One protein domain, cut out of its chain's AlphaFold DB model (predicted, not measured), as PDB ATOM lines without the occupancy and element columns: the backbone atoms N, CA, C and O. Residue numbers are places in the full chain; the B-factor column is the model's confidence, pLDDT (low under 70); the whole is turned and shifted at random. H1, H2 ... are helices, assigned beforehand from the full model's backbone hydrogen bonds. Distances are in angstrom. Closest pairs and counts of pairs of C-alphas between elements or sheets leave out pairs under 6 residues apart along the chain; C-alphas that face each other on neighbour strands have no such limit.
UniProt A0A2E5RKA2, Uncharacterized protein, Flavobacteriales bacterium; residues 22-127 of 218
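What this domain is: This is residues 22 to 127 of the 218 residues of an uncharacterized protein of Flavobacteriales bacterium (UniProt A0A2E5RKA2). This model has little regular structure: it is mostly one long winding loop chain, with a single short turn of helix, H1, at one end and a loop around Gly 89 at the opposite end. H2, equally short, lies away from H1 along the chain's looping path. The printed part has 106 residues, with two named helices, H1 then H2, and no named strand; the class is all helix, but these helices hold only 8 residues. It is only just compact, close to loose, with a radius of gyration of the C-alphas of 15.5 A, and spans 43 by 33 by 29 A.

Where its parts are: H1 is residues 35 to 38, 4.9 A from first to last C-alpha, beginning at C-alpha 35 (0.281, -5.489, 154.760). H2 is residues 60 to 63, 5.5 A long, ending at C-alpha 63 (-8.590, -22.056, 136.560).

How they stand to each other: H1 and H2 are apart. Residues 28 to 29 pair with residues 45 to 46, parallel. Both helices are too short for an O i to N i+4 pair; each has its 1 O i to N i+3 pair within range.

The domain as a whole: The C-alphas of Ile 35 and Gly 89, the two farthest apart, are 44.1 A apart. The printed part has no cut. The link from H1 to H2 is long, 21 residues, and residues 64 to 127 have no named element. Residues 122 to 127 have pLDDT under 70.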
ATOM      1  N   LEU A  22     -14.027   5.013 149.568       83.81
ATOM      2  CA  LEU A  22     -13.345   3.786 149.182       83.81
ATOM      3  C   LEU A  22     -14.044   2.590 149.846       83.81
ATOM      4  O   LEU A  22     -14.172   2.538 151.068       83.81
ATOM      5  N   ARG A  23     -14.473   1.618 149.039       85.44
ATOM      6  CA  ARG A  23     -15.030   0.347 149.509       85.44
ATOM      7  C   ARG A  23     -14.126  -0.787 149.042       85.44
ATOM      8  O   ARG A  23     -14.109  -1.102 147.861       85.44
ATOM      9  N   VAL A  24     -13.394  -1.388 149.976       89.56
ATOM     10  CA  VAL A  24     -12.553  -2.570 149.743       89.56
ATOM     11  C   VAL A  24     -13.014  -3.648 150.715       89.56
ATOM     12  O   VAL A  24     -13.139  -3.388 151.909       89.56
ATOM     13  N   SER A  25     -13.370  -4.817 150.197       94.06
ATOM     14  CA  SER A  25     -13.885  -5.938 150.982       94.06
ATOM     15  C   SER A  25     -13.784  -7.212 150.150       94.06
ATOM     16  O   SER A  25     -14.020  -7.133 148.944       94.06
ATOM     17  N   ASN A  26     -13.545  -8.357 150.795       95.75
ATOM     18  CA  ASN A  26     -13.635  -9.687 150.181       95.75
ATOM     19  C   ASN A  26     -12.668  -9.888 149.000       95.75
ATOM     20  O   ASN A  26     -13.011 -10.520 148.004       95.75
ATOM     21  N   ASN A  27     -11.459  -9.330 149.092       95.12
ATOM     22  CA  ASN A  27     -10.393  -9.572 148.123       95.12
ATOM     23  C   ASN A  27      -9.504 -10.740 148.557       95.12
ATOM     24  O   ASN A  27      -9.251 -10.954 149.747       95.12
ATOM     25  N   TYR A  28      -8.969 -11.444 147.563       95.81
ATOM     26  CA  TYR A  28      -7.915 -12.431 147.740       95.81
ATOM     27  C   TYR A  28      -6.538 -11.809 147.483       95.81
ATOM     28  O   TYR A  28      -6.307 -11.189 146.445       95.81
ATOM     29  N   PHE A  29      -5.611 -11.997 148.421       95.00
ATOM     30  CA  PHE A  29      -4.234 -11.523 148.337       95.00
ATOM     31  C   PHE A  29      -3.265 -12.705 148.360       95.00
ATOM     32  O   PHE A  29      -3.276 -13.508 149.293       95.00
ATOM     33  N   LYS A  30      -2.388 -12.785 147.356       91.62
ATOM     34  CA  LYS A  30      -1.284 -13.749 147.309       91.62
ATOM     35  C   LYS A  30      -0.021 -13.109 146.753       91.62
ATOM     36  O   LYS A  30      -0.069 -12.364 145.776       91.62
ATOM     37  N   GLY A  31       1.116 -13.445 147.356       90.44
ATOM     38  CA  GLY A  31       2.431 -12.958 146.944       90.44
ATOM     39  C   GLY A  31       2.874 -11.704 147.697       90.44
ATOM     40  O   GLY A  31       2.398 -11.402 148.787       90.44
ATOM     41  N   ASN A  32       3.835 -10.972 147.127       91.19
ATOM     42  CA  ASN A  32       4.495  -9.854 147.802       91.19
ATOM     43  C   ASN A  32       3.633  -8.575 147.799       91.19
ATOM     44  O   ASN A  32       3.890  -7.631 147.051       91.19
ATOM     45  N   ILE A  33       2.591  -8.550 148.628       91.31
ATOM     46  CA  ILE A  33       1.644  -7.436 148.749       91.31
ATOM     47  C   ILE A  33       1.788  -6.798 150.131       91.31
ATOM     48  O   ILE A  33       1.747  -7.488 151.146       91.31
ATOM     49  N   SER A  34       1.912  -5.474 150.183       90.81
ATOM     50  CA  SER A  34       2.045  -4.712 151.428       90.81
ATOM     51  C   SER A  34       0.906  -4.984 152.414       90.81
ATOM     52  O   SER A  34      -0.270  -4.848 152.076       90.81
ATOM     53  N   ILE A  35       1.250  -5.276 153.671       89.69
ATOM     54  CA  ILE A  35       0.281  -5.489 154.760       89.69
ATOM     55  C   ILE A  35      -0.620  -4.261 154.946       89.69
ATOM     56  O   ILE A  35      -1.817  -4.400 155.181       89.69
ATOM     57  N   ASN A  36      -0.083  -3.048 154.773       88.06
ATOM     58  CA  ASN A  36      -0.872  -1.817 154.862       88.06
ATOM     59  C   ASN A  36      -1.934  -1.729 153.759       88.06
ATOM     60  O   ASN A  36      -2.995  -1.151 153.977       88.06
ATOM     61  N   PHE A  37      -1.655  -2.294 152.580       88.25
ATOM     62  CA  PHE A  37      -2.634  -2.398 151.501       88.25
ATOM     63  C   PHE A  37      -3.710  -3.427 151.846       88.25
ATOM     64  O   PHE A  37      -4.896  -3.105 151.815       88.25
ATOM     65  N   GLN A  38      -3.290  -4.626 152.259       91.94
ATOM     66  CA  GLN A  38      -4.193  -5.705 152.660       91.94
ATOM     67  C   GLN A  38      -5.122  -5.279 153.808       91.94
ATOM     68  O   GLN A  38      -6.313  -5.558 153.785       91.94
ATOM     69  N   ASN A  39      -4.617  -4.542 154.798       91.44
ATOM     70  CA  ASN A  39      -5.388  -4.106 155.968       91.44
ATOM     71  C   ASN A  39      -6.471  -3.060 155.674       91.44
ATOM     72  O   ASN A  39      -7.230  -2.710 156.573       91.44
ATOM     73  N   ARG A  40      -6.589  -2.581 154.431       89.75
ATOM     74  CA  ARG A  40      -7.761  -1.807 153.990       89.75
ATOM     75  C   ARG A  40      -8.993  -2.688 153.796       89.75
ATOM     76  O   ARG A  40     -10.105  -2.171 153.773       89.75
ATOM     77  N   ASP A  41      -8.781  -3.990 153.658       94.12
ATOM     78  CA  ASP A  41      -9.812  -5.009 153.571       94.12
ATOM     79  C   ASP A  41      -9.895  -5.786 154.894       94.12
ATOM     80  O   ASP A  41      -8.972  -6.512 155.293       94.12
ATOM     81  N   ASN A  42     -11.023  -5.625 155.587       94.31
ATOM     82  CA  ASN A  42     -11.305  -6.327 156.840       94.31
ATOM     83  C   ASN A  42     -11.825  -7.757 156.624       94.31
ATOM     84  O   ASN A  42     -11.780  -8.548 157.557       94.31
ATOM     85  N   ASN A  43     -12.278  -8.091 155.412       95.94
ATOM     86  CA  ASN A  43     -12.861  -9.385 155.047       95.94
ATOM     87  C   ASN A  43     -11.988 -10.121 154.016       95.94
ATOM     88  O   ASN A  43     -12.492 -10.845 153.162       95.94
ATOM     89  N   LYS A  44     -10.678  -9.874 154.049       96.25
ATOM     90  CA  LYS A  44      -9.715 -10.431 153.100       96.25
ATOM     91  C   LYS A  44      -9.455 -11.916 153.305       96.25
ATOM     92  O   LYS A  44      -9.472 -12.405 154.432       96.25
ATOM     93  N   ILE A  45      -9.048 -12.568 152.224       96.88
ATOM     94  CA  ILE A  45      -8.392 -13.875 152.246       96.88
ATOM     95  C   ILE A  45      -6.927 -13.679 151.853       96.88
ATOM     96  O   ILE A  45      -6.639 -12.993 150.873       96.88
ATOM     97  N   VAL A  46      -5.993 -14.257 152.612       95.88
ATOM     98  CA  VAL A  46      -4.548 -14.079 152.395       95.88
ATOM     99  C   VAL A  46      -3.865 -15.435 152.316       95.88
ATOM    100  O   VAL A  46      -4.079 -16.274 153.183       95.88
ATOM    101  N   ASP A  47      -3.065 -15.639 151.270       92.06
ATOM    102  CA  ASP A  47      -2.207 -16.813 151.036       92.06
ATOM    103  C   ASP A  47      -2.904 -18.192 151.024       92.06
ATOM    104  O   ASP A  47      -2.247 -19.223 150.875       92.06
ATOM    105  N   GLU A  48      -4.237 -18.233 151.067       90.69
ATOM    106  CA  GLU A  48      -5.016 -19.454 150.851       90.69
ATOM    107  C   GLU A  48      -4.912 -19.941 149.401       90.69
ATOM    108  O   GLU A  48      -4.773 -19.152 148.465       90.69
ATOM    109  N   TRP A  49      -4.978 -21.253 149.182       87.56
ATOM    110  CA  TRP A  49      -5.014 -21.815 147.832       87.56
ATOM    111  C   TRP A  49      -6.441 -21.750 147.266       87.56
ATOM    112  O   TRP A  49      -7.334 -22.298 147.904       87.56
ATOM    113  N   PRO A  50      -6.682 -21.165 146.073       89.06
ATOM    114  CA  PRO A  50      -8.017 -21.129 145.468       89.06
ATOM    115  C   PRO A  50      -8.576 -22.492 145.045       89.06
ATOM    116  O   PRO A  50      -9.703 -22.543 144.563       89.06
ATOM    117  N   SER A  51      -7.819 -23.585 145.181       85.88
ATOM    118  CA  SER A  51      -8.243 -24.924 144.749       85.88
ATOM    119  C   SER A  51      -8.606 -24.976 143.264       85.88
ATOM    120  O   SER A  51      -9.651 -25.509 142.892       85.88
ATOM    121  N   PHE A  52      -7.728 -24.422 142.421       83.38
ATOM    122  CA  PHE A  52      -7.841 -24.523 140.967       83.38
ATOM    123  C   PHE A  52      -7.741 -25.978 140.491       83.38
ATOM    124  O   PHE A  52      -7.006 -26.777 141.079       83.38
ATOM    125  N   HIS A  53      -8.423 -26.306 139.393       79.50
ATOM    126  CA  HIS A  53      -8.345 -27.625 138.763       79.50
ATOM    127  C   HIS A  53      -6.920 -27.974 138.299       79.50
ATOM    128  O   HIS A  53      -6.410 -29.058 138.591       79.50
ATOM    129  N   ASP A  54      -6.277 -27.041 137.594       81.12
ATOM    130  CA  ASP A  54      -4.882 -27.085 137.162       81.12
ATOM    131  C   ASP A  54      -4.354 -25.670 136.871       81.12
ATOM    132  O   ASP A  54      -4.504 -25.130 135.774       81.12
ATOM    133  N   ALA A  55      -3.679 -25.074 137.850       81.00
ATOM    134  CA  ALA A  55      -3.131 -23.725 137.730       81.00
ATOM    135  C   ALA A  55      -1.918 -23.598 136.793       81.00
ATOM    136  O   ALA A  55      -1.454 -22.483 136.560       81.00
ATOM    137  N   ASN A  56      -1.391 -24.714 136.277       85.81
ATOM    138  CA  ASN A  56      -0.340 -24.710 135.255       85.81
ATOM    139  C   ASN A  56      -0.909 -24.864 133.838       85.81
ATOM    140  O   ASN A  56      -0.150 -24.865 132.867       85.81
ATOM    141  N   SER A  57      -2.229 -25.014 133.710       89.00
ATOM    142  CA  SER A  57      -2.882 -25.149 132.418       89.00
ATOM    143  C   SER A  57      -2.756 -23.867 131.598       89.00
ATOM    144  O   SER A  57      -2.836 -22.752 132.112       89.00
ATOM    145  N   LEU A  58      -2.614 -24.035 130.284       91.00
ATOM    146  CA  LEU A  58      -2.754 -22.944 129.317       91.00
ATOM    147  C   LEU A  58      -4.217 -22.721 128.900       91.00
ATOM    148  O   LEU A  58      -4.505 -21.788 128.157       91.00
ATOM    149  N   GLN A  59      -5.124 -23.594 129.346       90.56
ATOM    150  CA  GLN A  59      -6.557 -23.533 129.073       90.56
ATOM    151  C   GLN A  59      -7.297 -22.975 130.286       90.56
ATOM    152  O   GLN A  59      -6.944 -23.272 131.432       90.56
ATOM    153  N   MET A  60      -8.348 -22.193 130.037       87.12
ATOM    154  CA  MET A  60      -9.082 -21.505 131.100       87.12
ATOM    155  C   MET A  60      -9.712 -22.473 132.105       87.12
ATOM    156  O   MET A  60      -9.801 -22.158 133.286       87.12
ATOM    157  N   GLU A  61     -10.087 -23.672 131.666       84.12
ATOM    158  CA  GLU A  61     -10.707 -24.724 132.470       84.12
ATOM    159  C   GLU A  61      -9.831 -25.164 133.645       84.12
ATOM    160  O   GLU A  61     -10.360 -25.604 134.663       84.12
ATOM    161  N   GLY A  62      -8.506 -25.007 133.539       80.81
ATOM    162  CA  GLY A  62      -7.590 -25.255 134.652       80.81
ATOM    163  C   GLY A  62      -7.772 -24.271 135.812       80.81
ATOM    164  O   GLY A  62      -7.450 -24.599 136.949       80.81
ATOM    165  N   PHE A  63      -8.348 -23.098 135.559       88.12
ATOM    166  CA  PHE A  63      -8.590 -22.056 136.560       88.12
ATOM    167  C   PHE A  63     -10.002 -22.091 137.153       88.12
ATOM    168  O   PHE A  63     -10.343 -21.213 137.947       88.12
ATOM    169  N   LYS A  64     -10.810 -23.108 136.818       87.00
ATOM    170  CA  LYS A  64     -12.023 -23.422 137.584       87.00
ATOM    171  C   LYS A  64     -11.654 -23.823 139.004       87.00
ATOM    172  O   LYS A  64     -10.604 -24.437 139.214       87.00
ATOM    173  N   ILE A  65     -12.500 -23.482 139.967       80.50
ATOM    174  CA  ILE A  65     -12.293 -23.798 141.380       80.50
ATOM    175  C   ILE A  65     -13.179 -24.967 141.808       80.50
ATOM    176  O   ILE A  65     -14.328 -25.098 141.390       80.50
ATOM    177  N   TYR A  66     -12.651 -25.826 142.679       78.38
ATOM    178  CA  TYR A  66     -13.451 -26.886 143.291       78.38
ATOM    179  C   TYR A  66     -14.418 -26.332 144.333       78.38
ATOM    180  O   TYR A  66     -14.135 -25.333 144.989       78.38
ATOM    181  N   GLY A  67     -15.514 -27.054 144.576       74.19
ATOM    182  CA  GLY A  67     -16.565 -26.565 145.464       74.19
ATOM    183  C   GLY A  67     -16.208 -26.406 146.944       74.19
ATOM    184  O   GLY A  67     -16.876 -25.677 147.665       74.19
ATOM    185  N   GLY A  68     -15.125 -27.042 147.396       71.69
ATOM    186  CA  GLY A  68     -14.551 -26.820 148.729       71.69
ATOM    187  C   GLY A  68     -13.545 -25.665 148.791       71.69
ATOM    188  O   GLY A  68     -12.840 -25.533 149.790       71.69
ATOM    189  N   SER A  69     -13.400 -24.884 147.717       85.12
ATOM    190  CA  SER A  69     -12.447 -23.780 147.655       85.12
ATOM    191  C   SER A  69     -12.786 -22.695 148.682       85.12
ATOM    192  O   SER A  69     -13.952 -22.327 148.814       85.12
ATOM    193  N   PRO A  70     -11.780 -22.084 149.336       88.69
ATOM    194  CA  PRO A  70     -11.987 -20.907 150.182       88.69
ATOM    195  C   PRO A  70     -12.522 -19.685 149.416       88.69
ATOM    196  O   PRO A  70     -12.884 -18.693 150.040       88.69
ATOM    197  N   MET A  71     -12.550 -19.734 148.081       91.62
ATOM    198  CA  MET A  71     -13.090 -18.669 147.234       91.62
ATOM    199  C   MET A  71     -14.587 -18.824 146.961       91.62
ATOM    200  O   MET A  71     -15.197 -17.868 146.478       91.62
ATOM    201  N   VAL A  72     -15.175 -19.989 147.255       88.94
ATOM    202  CA  VAL A  72     -16.602 -20.243 147.032       88.94
ATOM    203  C   VAL A  72     -17.436 -19.423 148.010       88.94
ATOM    204  O   VAL A  72     -17.173 -19.435 149.211       88.94
ATOM    205  N   ASP A  73     -18.409 -18.678 147.482       89.50
ATOM    206  CA  ASP A  73     -19.340 -17.795 148.201       89.50
ATOM    207  C   ASP A  73     -18.671 -16.763 149.136       89.50
ATOM    208  O   ASP A  73     -19.302 -16.174 150.016       89.50
ATOM    209  N   ALA A  74     -17.370 -16.527 148.948       92.19
ATOM    210  CA  ALA A  74     -16.569 -15.624 149.767       92.19
ATOM    211  C   ALA A  74     -16.563 -14.182 149.241       92.19
ATOM    212  O   ALA A  74     -16.007 -13.288 149.884       92.19
ATOM    213  N   GLY A  75     -17.143 -13.943 148.066       92.06
ATOM    214  CA  GLY A  75     -17.250 -12.636 147.441       92.06
ATOM    215  C   GLY A  75     -18.330 -11.766 148.076       92.06
ATOM    216  O   GLY A  75     -19.168 -12.195 148.867       92.06
ATOM    217  N   LYS A  76     -18.302 -10.479 147.728       91.00
ATOM    218  CA  LYS A  76     -19.280  -9.504 148.207       91.00
ATOM    219  C   LYS A  76     -20.339  -9.256 147.144       91.00
ATOM    220  O   LYS A  76     -20.002  -8.782 146.064       91.00
ATOM    221  N   SER A  77     -21.607  -9.462 147.483       88.88
ATOM    222  CA  SER A  77     -22.723  -8.971 146.669       88.88
ATOM    223  C   SER A  77     -22.826  -7.448 146.763       88.88
ATOM    224  O   SER A  77     -22.769  -6.858 147.850       88.88
ATOM    225  N   PHE A  78     -22.964  -6.792 145.617       87.38
ATOM    226  CA  PHE A  78     -23.229  -5.361 145.509       87.38
ATOM    227  C   PHE A  78     -23.936  -5.077 144.186       87.38
ATOM    228  O   PHE A  78     -23.692  -5.771 143.206       87.38
ATOM    229  N   SER A  79     -24.748  -4.016 144.142       86.94
ATOM    230  CA  SER A  79     -25.376  -3.564 142.896       86.94
ATOM    231  C   SER A  79     -24.302  -3.287 141.846       86.94
ATOM    232  O   SER A  79     -23.519  -2.343 141.979       86.94
ATOM    233  N   GLN A  80     -24.275  -4.109 140.800       86.00
ATOM    234  CA  GLN A  80     -23.322  -3.958 139.710       86.00
ATOM    235  C   GLN A  80     -23.554  -2.635 138.967       86.00
ATOM    236  O   GLN A  80     -24.702  -2.210 138.794       86.00
ATOM    237  N   PRO A  81     -22.487  -1.961 138.504       88.62
ATOM    238  CA  PRO A  81     -22.641  -0.878 137.549       88.62
ATOM    239  C   PRO A  81     -23.112  -1.452 136.210       88.62
ATOM    240  O   PRO A  81     -22.553  -2.431 135.718       88.62
ATOM    241  N   ALA A  82     -24.119  -0.824 135.606       93.50
ATOM    242  CA  ALA A  82     -24.548  -1.182 134.260       93.50
ATOM    243  C   ALA A  82     -23.449  -0.841 133.243       93.50
ATOM    244  O   ALA A  82     -22.856   0.241 133.310       93.50
ATOM    245  N   PHE A  83     -23.210  -1.723 132.271       94.44
ATOM    246  CA  PHE A  83     -22.339  -1.416 131.143       94.44
ATOM    247  C   PHE A  83     -22.968  -0.296 130.289       94.44
ATOM    248  O   PHE A  83     -24.026  -0.515 129.692       94.44
ATOM    249  N   PRO A  84     -22.352   0.901 130.187       94.88
ATOM    250  CA  PRO A  84     -23.041   2.078 129.645       94.88
ATOM    251  C   PRO A  84     -23.479   1.965 128.180       94.88
ATOM    252  O   PRO A  84     -24.421   2.636 127.769       94.88
ATOM    253  N   MET A  85     -22.796   1.132 127.390       96.56
ATOM    254  CA  MET A  85     -23.046   0.971 125.952       96.56
ATOM    255  C   MET A  85     -23.797  -0.321 125.609       96.56
ATOM    256  O   MET A  85     -23.895  -0.671 124.435       96.56
ATOM    257  N   ALA A  86     -24.319  -1.039 126.608       96.19
ATOM    258  CA  ALA A  86     -25.092  -2.257 126.391       96.19
ATOM    259  C   ALA A  86     -26.245  -2.029 125.401       96.19
ATOM    260  O   ALA A  86     -26.942  -1.013 125.460       96.19
ATOM    261  N   GLY A  87     -26.431  -2.966 124.470       94.12
ATOM    262  CA  GLY A  87     -27.468  -2.878 123.441       94.12
ATOM    263  C   GLY A  87     -27.220  -1.830 122.345       94.12
ATOM    264  O   GLY A  87     -28.089  -1.638 121.495       94.12
ATOM    265  N   GLN A  88     -26.059  -1.161 122.311       96.06
ATOM    266  CA  GLN A  88     -25.777  -0.079 121.358       96.06
ATOM    267  C   GLN A  88     -24.584  -0.376 120.440       96.06
ATOM    268  O   GLN A  88     -23.510  -0.781 120.882       96.06
ATOM    269  N   GLY A  89     -24.739  -0.096 119.141       95.50
ATOM    270  CA  GLY A  89     -23.655  -0.170 118.153       95.50
ATOM    271  C   GLY A  89     -22.959  -1.536 118.117       95.50
ATOM    272  O   GLY A  89     -23.612  -2.576 117.993       95.50
ATOM    273  N   ILE A  90     -21.627  -1.530 118.253       96.06
ATOM    274  CA  ILE A  90     -20.804  -2.753 118.308       96.06
ATOM    275  C   ILE A  90     -21.056  -3.602 119.566       96.06
ATOM    276  O   ILE A  90     -20.643  -4.755 119.614       96.06
ATOM    277  N   PHE A  91     -21.755  -3.053 120.564       96.50
ATOM    278  CA  PHE A  91     -22.134  -3.721 121.808       96.50
ATOM    279  C   PHE A  91     -23.621  -4.096 121.844       96.50
ATOM    280  O   PHE A  91     -24.176  -4.347 122.911       96.50
ATOM    281  N   SER A  92     -24.280  -4.147 120.685       94.62
ATOM    282  CA  SER A  92     -25.691  -4.545 120.557       94.62
ATOM    283  C   SER A  92     -26.014  -5.899 121.196       94.62
ATOM    284  O   SER A  92     -27.125  -6.083 121.678       94.62
ATOM    285  N   ASN A  93     -25.033  -6.803 121.263       92.44
ATOM    286  CA  ASN A  93     -25.173  -8.129 121.871       92.44
ATOM    287  C   ASN A  93     -24.615  -8.221 123.303       92.44
ATOM    288  O   ASN A  93     -24.489  -9.320 123.832       92.44
ATOM    289  N   ILE A  94     -24.233  -7.097 123.915       91.06
ATOM    290  CA  ILE A  94     -23.744  -7.056 125.296       91.06
ATOM    291  C   ILE A  94     -24.876  -6.575 126.197       91.06
ATOM    292  O   ILE A  94     -25.449  -5.507 125.967       91.06
ATOM    293  N   SER A  95     -25.190  -7.367 127.221       91.94
ATOM    294  CA  SER A  95     -26.161  -7.030 128.260       91.94
ATOM    295  C   SER A  95     -25.620  -5.945 129.198       91.94
ATOM    296  O   SER A  95     -24.414  -5.736 129.330       91.94
ATOM    297  N   ALA A  96     -26.526  -5.229 129.869       94.19
ATOM    298  CA  ALA A  96     -26.143  -4.215 130.853       94.19
ATOM    299  C   ALA A  96     -25.448  -4.828 132.078       94.19
ATOM    300  O   ALA A  96     -24.595  -4.180 132.681       94.19
ATOM    301  N   TYR A  97     -25.792  -6.074 132.406       92.25
ATOM    302  CA  TYR A  97     -25.244  -6.845 133.515       92.25
ATOM    303  C   TYR A  97     -24.831  -8.232 133.018       92.25
ATOM    304  O   TYR A  97     -25.519  -8.785 132.156       92.25
ATOM    305  N   PRO A  98     -23.724  -8.800 133.517       87.50
ATOM    306  CA  PRO A  98     -23.324 -10.153 133.161       87.50
ATOM    307  C   PRO A  98     -24.346 -11.166 133.692       87.50
ATOM    308  O   PRO A  98     -24.642 -11.181 134.882       87.50
ATOM    309  N   GLU A  99     -24.865 -12.015 132.806       86.19
ATOM    310  CA  GLU A  99     -25.791 -13.103 133.166       86.19
ATOM    311  C   GLU A  99     -25.058 -14.431 133.390       86.19
ATOM    312  O   GLU A  99     -25.568 -15.318 134.072       86.19
ATOM    313  N   VAL A 100     -23.854 -14.560 132.824       86.62
ATOM    314  CA  VAL A 100     -22.976 -15.719 132.976       86.62
ATOM    315  C   VAL A 100     -21.530 -15.282 133.189       86.62
ATOM    316  O   VAL A 100     -21.123 -14.200 132.756       86.62
ATOM    317  N   ASP A 101     -20.755 -16.129 133.856       87.44
ATOM    318  CA  ASP A 101     -19.315 -15.959 134.010       87.44
ATOM    319  C   ASP A 101     -18.537 -16.431 132.763       87.44
ATOM    320  O   ASP A 101     -19.108 -16.808 131.737       87.44
ATOM    321  N   ALA A 102     -17.203 -16.429 132.848       87.44
ATOM    322  CA  ALA A 102     -16.342 -16.856 131.745       87.44
ATOM    323  C   ALA A 102     -16.504 -18.349 131.382       87.44
ATOM    324  O   ALA A 102     -16.179 -18.748 130.267       87.44
ATOM    325  N   PHE A 103     -17.013 -19.170 132.301       85.94
ATOM    326  CA  PHE A 103     -17.197 -20.611 132.142       85.94
ATOM    327  C   PHE A 103     -18.634 -21.008 131.780       85.94
ATOM    328  O   PHE A 103     -18.900 -22.200 131.604       85.94
ATOM    329  N   GLY A 104     -19.539 -20.034 131.648       82.81
ATOM    330  CA  GLY A 104     -20.952 -20.244 131.342       82.81
ATOM    331  C   GLY A 104     -21.831 -20.528 132.563       82.81
ATOM    332  O   GLY A 104     -22.987 -20.911 132.384       82.81
ATOM    333  N   ASN A 105     -21.325 -20.353 133.788       83.44
ATOM    334  CA  ASN A 105     -22.142 -20.478 134.992       83.44
ATOM    335  C   ASN A 105     -23.022 -19.229 135.159       83.44
ATOM    336  O   ASN A 105     -22.523 -18.122 134.944       83.44
ATOM    337  N   PRO A 106     -24.293 -19.363 135.579       83.56
ATOM    338  CA  PRO A 106     -25.151 -18.219 135.861       83.56
ATOM    339  C   PRO A 106     -24.564 -17.285 136.925       83.56
ATOM    340  O   PRO A 106     -23.961 -17.733 137.902       83.56
ATOM    341  N   VAL A 107     -24.793 -15.984 136.762       85.31
ATOM    342  CA  VAL A 107     -24.440 -14.950 137.739       85.31
ATOM    343  C   VAL A 107     -25.720 -14.382 138.342       85.31
ATOM    344  O   VAL A 107     -26.498 -13.724 137.660       85.31
ATOM    345  N   ASP A 108     -25.928 -14.632 139.637       84.75
ATOM    346  CA  ASP A 108     -27.083 -14.144 140.400       84.75
ATOM    347  C   ASP A 108     -26.630 -13.517 141.723       84.75
ATOM    348  O   ASP A 108     -26.778 -14.074 142.811       84.75
ATOM    349  N   ILE A 109     -26.034 -12.332 141.613       84.62
ATOM    350  CA  ILE A 109     -25.458 -11.608 142.754       84.62
ATOM    351  C   ILE A 109     -26.499 -11.050 143.736       84.62
ATOM    352  O   ILE A 109     -26.128 -10.635 144.835       84.62
ATOM    353  N   GLU A 110     -27.775 -11.004 143.343       83.44
ATOM    354  CA  GLU A 110     -28.870 -10.498 144.178       83.44
ATOM    355  C   GLU A 110     -29.345 -11.567 145.167       83.44
ATOM    356  O   GLU A 110     -29.680 -11.246 146.309       83.44
ATOM    357  N   ASN A 111     -29.340 -12.840 144.754       82.12
ATOM    358  CA  ASN A 111     -29.809 -13.946 145.593       82.12
ATOM    359  C   ASN A 111     -28.676 -14.810 146.164       82.12
ATOM    360  O   ASN A 111     -28.921 -15.574 147.101       82.12
ATOM    361  N   GLN A 112     -27.459 -14.725 145.618       82.00
ATOM    362  CA  GLN A 112     -26.324 -15.561 146.017       82.00
ATOM    363  C   GLN A 112     -25.061 -14.717 146.220       82.00
ATOM    364  O   GLN A 112     -24.804 -13.751 145.497       82.00
ATOM    365  N   ALA A 113     -24.266 -15.075 147.232       87.56
ATOM    366  CA  ALA A 113     -22.954 -14.469 147.432       87.56
ATOM    367  C   ALA A 113     -22.011 -14.981 146.332       87.56
ATOM    368  O   ALA A 113     -21.860 -16.193 146.222       87.56
ATOM    369  N   PRO A 114     -21.392 -14.115 145.510       90.19
ATOM    370  CA  PRO A 114     -20.524 -14.562 144.426       90.19
ATOM    371  C   PRO A 114     -19.253 -15.223 144.964       90.19
ATOM    372  O   PRO A 114     -18.814 -14.943 146.081       90.19
ATOM    373  N   ASN A 115     -18.602 -16.031 144.137       91.75
ATOM    374  CA  ASN A 115     -17.245 -16.490 144.421       91.75
ATOM    375  C   ASN A 115     -16.234 -15.332 144.273       91.75
ATOM    376  O   ASN A 115     -16.473 -14.354 143.561       91.75
ATOM    377  N   ILE A 116     -15.064 -15.442 144.907       93.06
ATOM    378  CA  ILE A 116     -13.929 -14.558 144.598       93.06
ATOM    379  C   ILE A 116     -13.231 -15.078 143.334       93.06
ATOM    380  O   ILE A 116     -12.643 -16.156 143.340       93.06
ATOM    381  N   GLY A 117     -13.235 -14.279 142.265       90.62
ATOM    382  CA  GLY A 117     -12.554 -14.599 141.009       90.62
ATOM    383  C   GLY A 117     -13.509 -14.673 139.820       90.62
ATOM    384  O   GLY A 117     -14.509 -13.964 139.781       90.62
ATOM    385  N   VAL A 118     -13.151 -15.484 138.821       86.62
ATOM    386  CA  VAL A 118     -13.848 -15.561 137.519       86.62
ATOM    387  C   VAL A 118     -14.784 -16.764 137.379       86.62
ATOM    388  O   VAL A 118     -15.514 -16.832 136.396       86.62
ATOM    389  N   ASP A 119     -14.741 -17.702 138.327       89.38
ATOM    390  CA  ASP A 119     -15.586 -18.896 138.354       89.38
ATOM    391  C   ASP A 119     -16.692 -18.725 139.393       89.38
ATOM    392  O   ASP A 119     -16.426 -18.769 140.592       89.38
ATOM    393  N   ASN A 120     -17.921 -18.529 138.929       85.38
ATOM    394  CA  ASN A 120     -19.133 -18.383 139.724       85.38
ATOM    395  C   ASN A 120     -19.895 -19.710 139.888       85.38
ATOM    396  O   ASN A 120     -21.112 -19.726 140.075       85.38
ATOM    397  N   ASN A 121     -19.196 -20.845 139.807       75.19
ATOM    398  CA  ASN A 121     -19.742 -22.145 140.177       75.19
ATOM    399  C   ASN A 121     -19.997 -22.207 141.698       75.19
ATOM    400  O   ASN A 121     -19.139 -22.625 142.483       75.19
ATOM    401  N   HIS A 122     -21.165 -21.732 142.131       67.44
ATOM    402  CA  HIS A 122     -21.603 -21.775 143.527       67.44
ATOM    403  C   HIS A 122     -21.685 -23.218 144.018       67.44
ATOM    404  O   HIS A 122     -22.262 -24.089 143.364       67.44
ATOM    405  N   SER A 123     -21.097 -23.488 145.180       52.38
ATOM    406  CA  SER A 123     -20.909 -24.867 145.640       52.38
ATOM    407  C   SER A 123     -21.086 -25.070 147.141       52.38
ATOM    408  O   SER A 123     -20.946 -26.204 147.601       52.38
ATOM    409  N   SER A 124     -21.522 -24.056 147.902       49.31
ATOM    410  CA  SER A 124     -21.836 -24.222 149.335       49.31
ATOM    411  C   SER A 124     -22.835 -25.342 149.637       49.31
ATOM    412  O   SER A 124     -22.839 -25.853 150.755       49.31
ATOM    413  N   ASN A 125     -23.628 -25.781 148.651       39.94
ATOM    414  CA  ASN A 125     -24.559 -26.907 148.790       39.94
ATOM    415  C   ASN A 125     -24.262 -28.108 147.871       39.94
ATOM    416  O   ASN A 125     -24.986 -29.100 147.930       39.94
ATOM    417  N   LEU A 126     -23.237 -28.039 147.016       38.38
ATOM    418  CA  LEU A 126     -22.941 -29.061 146.007       38.38
ATOM    419  C   LEU A 126     -21.424 -29.257 145.894       38.38
ATOM    420  O   LEU A 126     -20.743 -28.554 145.150       38.38
ATOM    421  N   ILE A 127     -20.879 -30.253 146.597       39.00
ATOM    422  CA  ILE A 127     -19.517 -30.723 146.321       39.00
ATOM    423  C   ILE A 127     -19.550 -31.488 144.992       39.00
ATOM    424  O   ILE A 127     -19.810 -32.688 144.953       39.00
TER     425      ILE A 127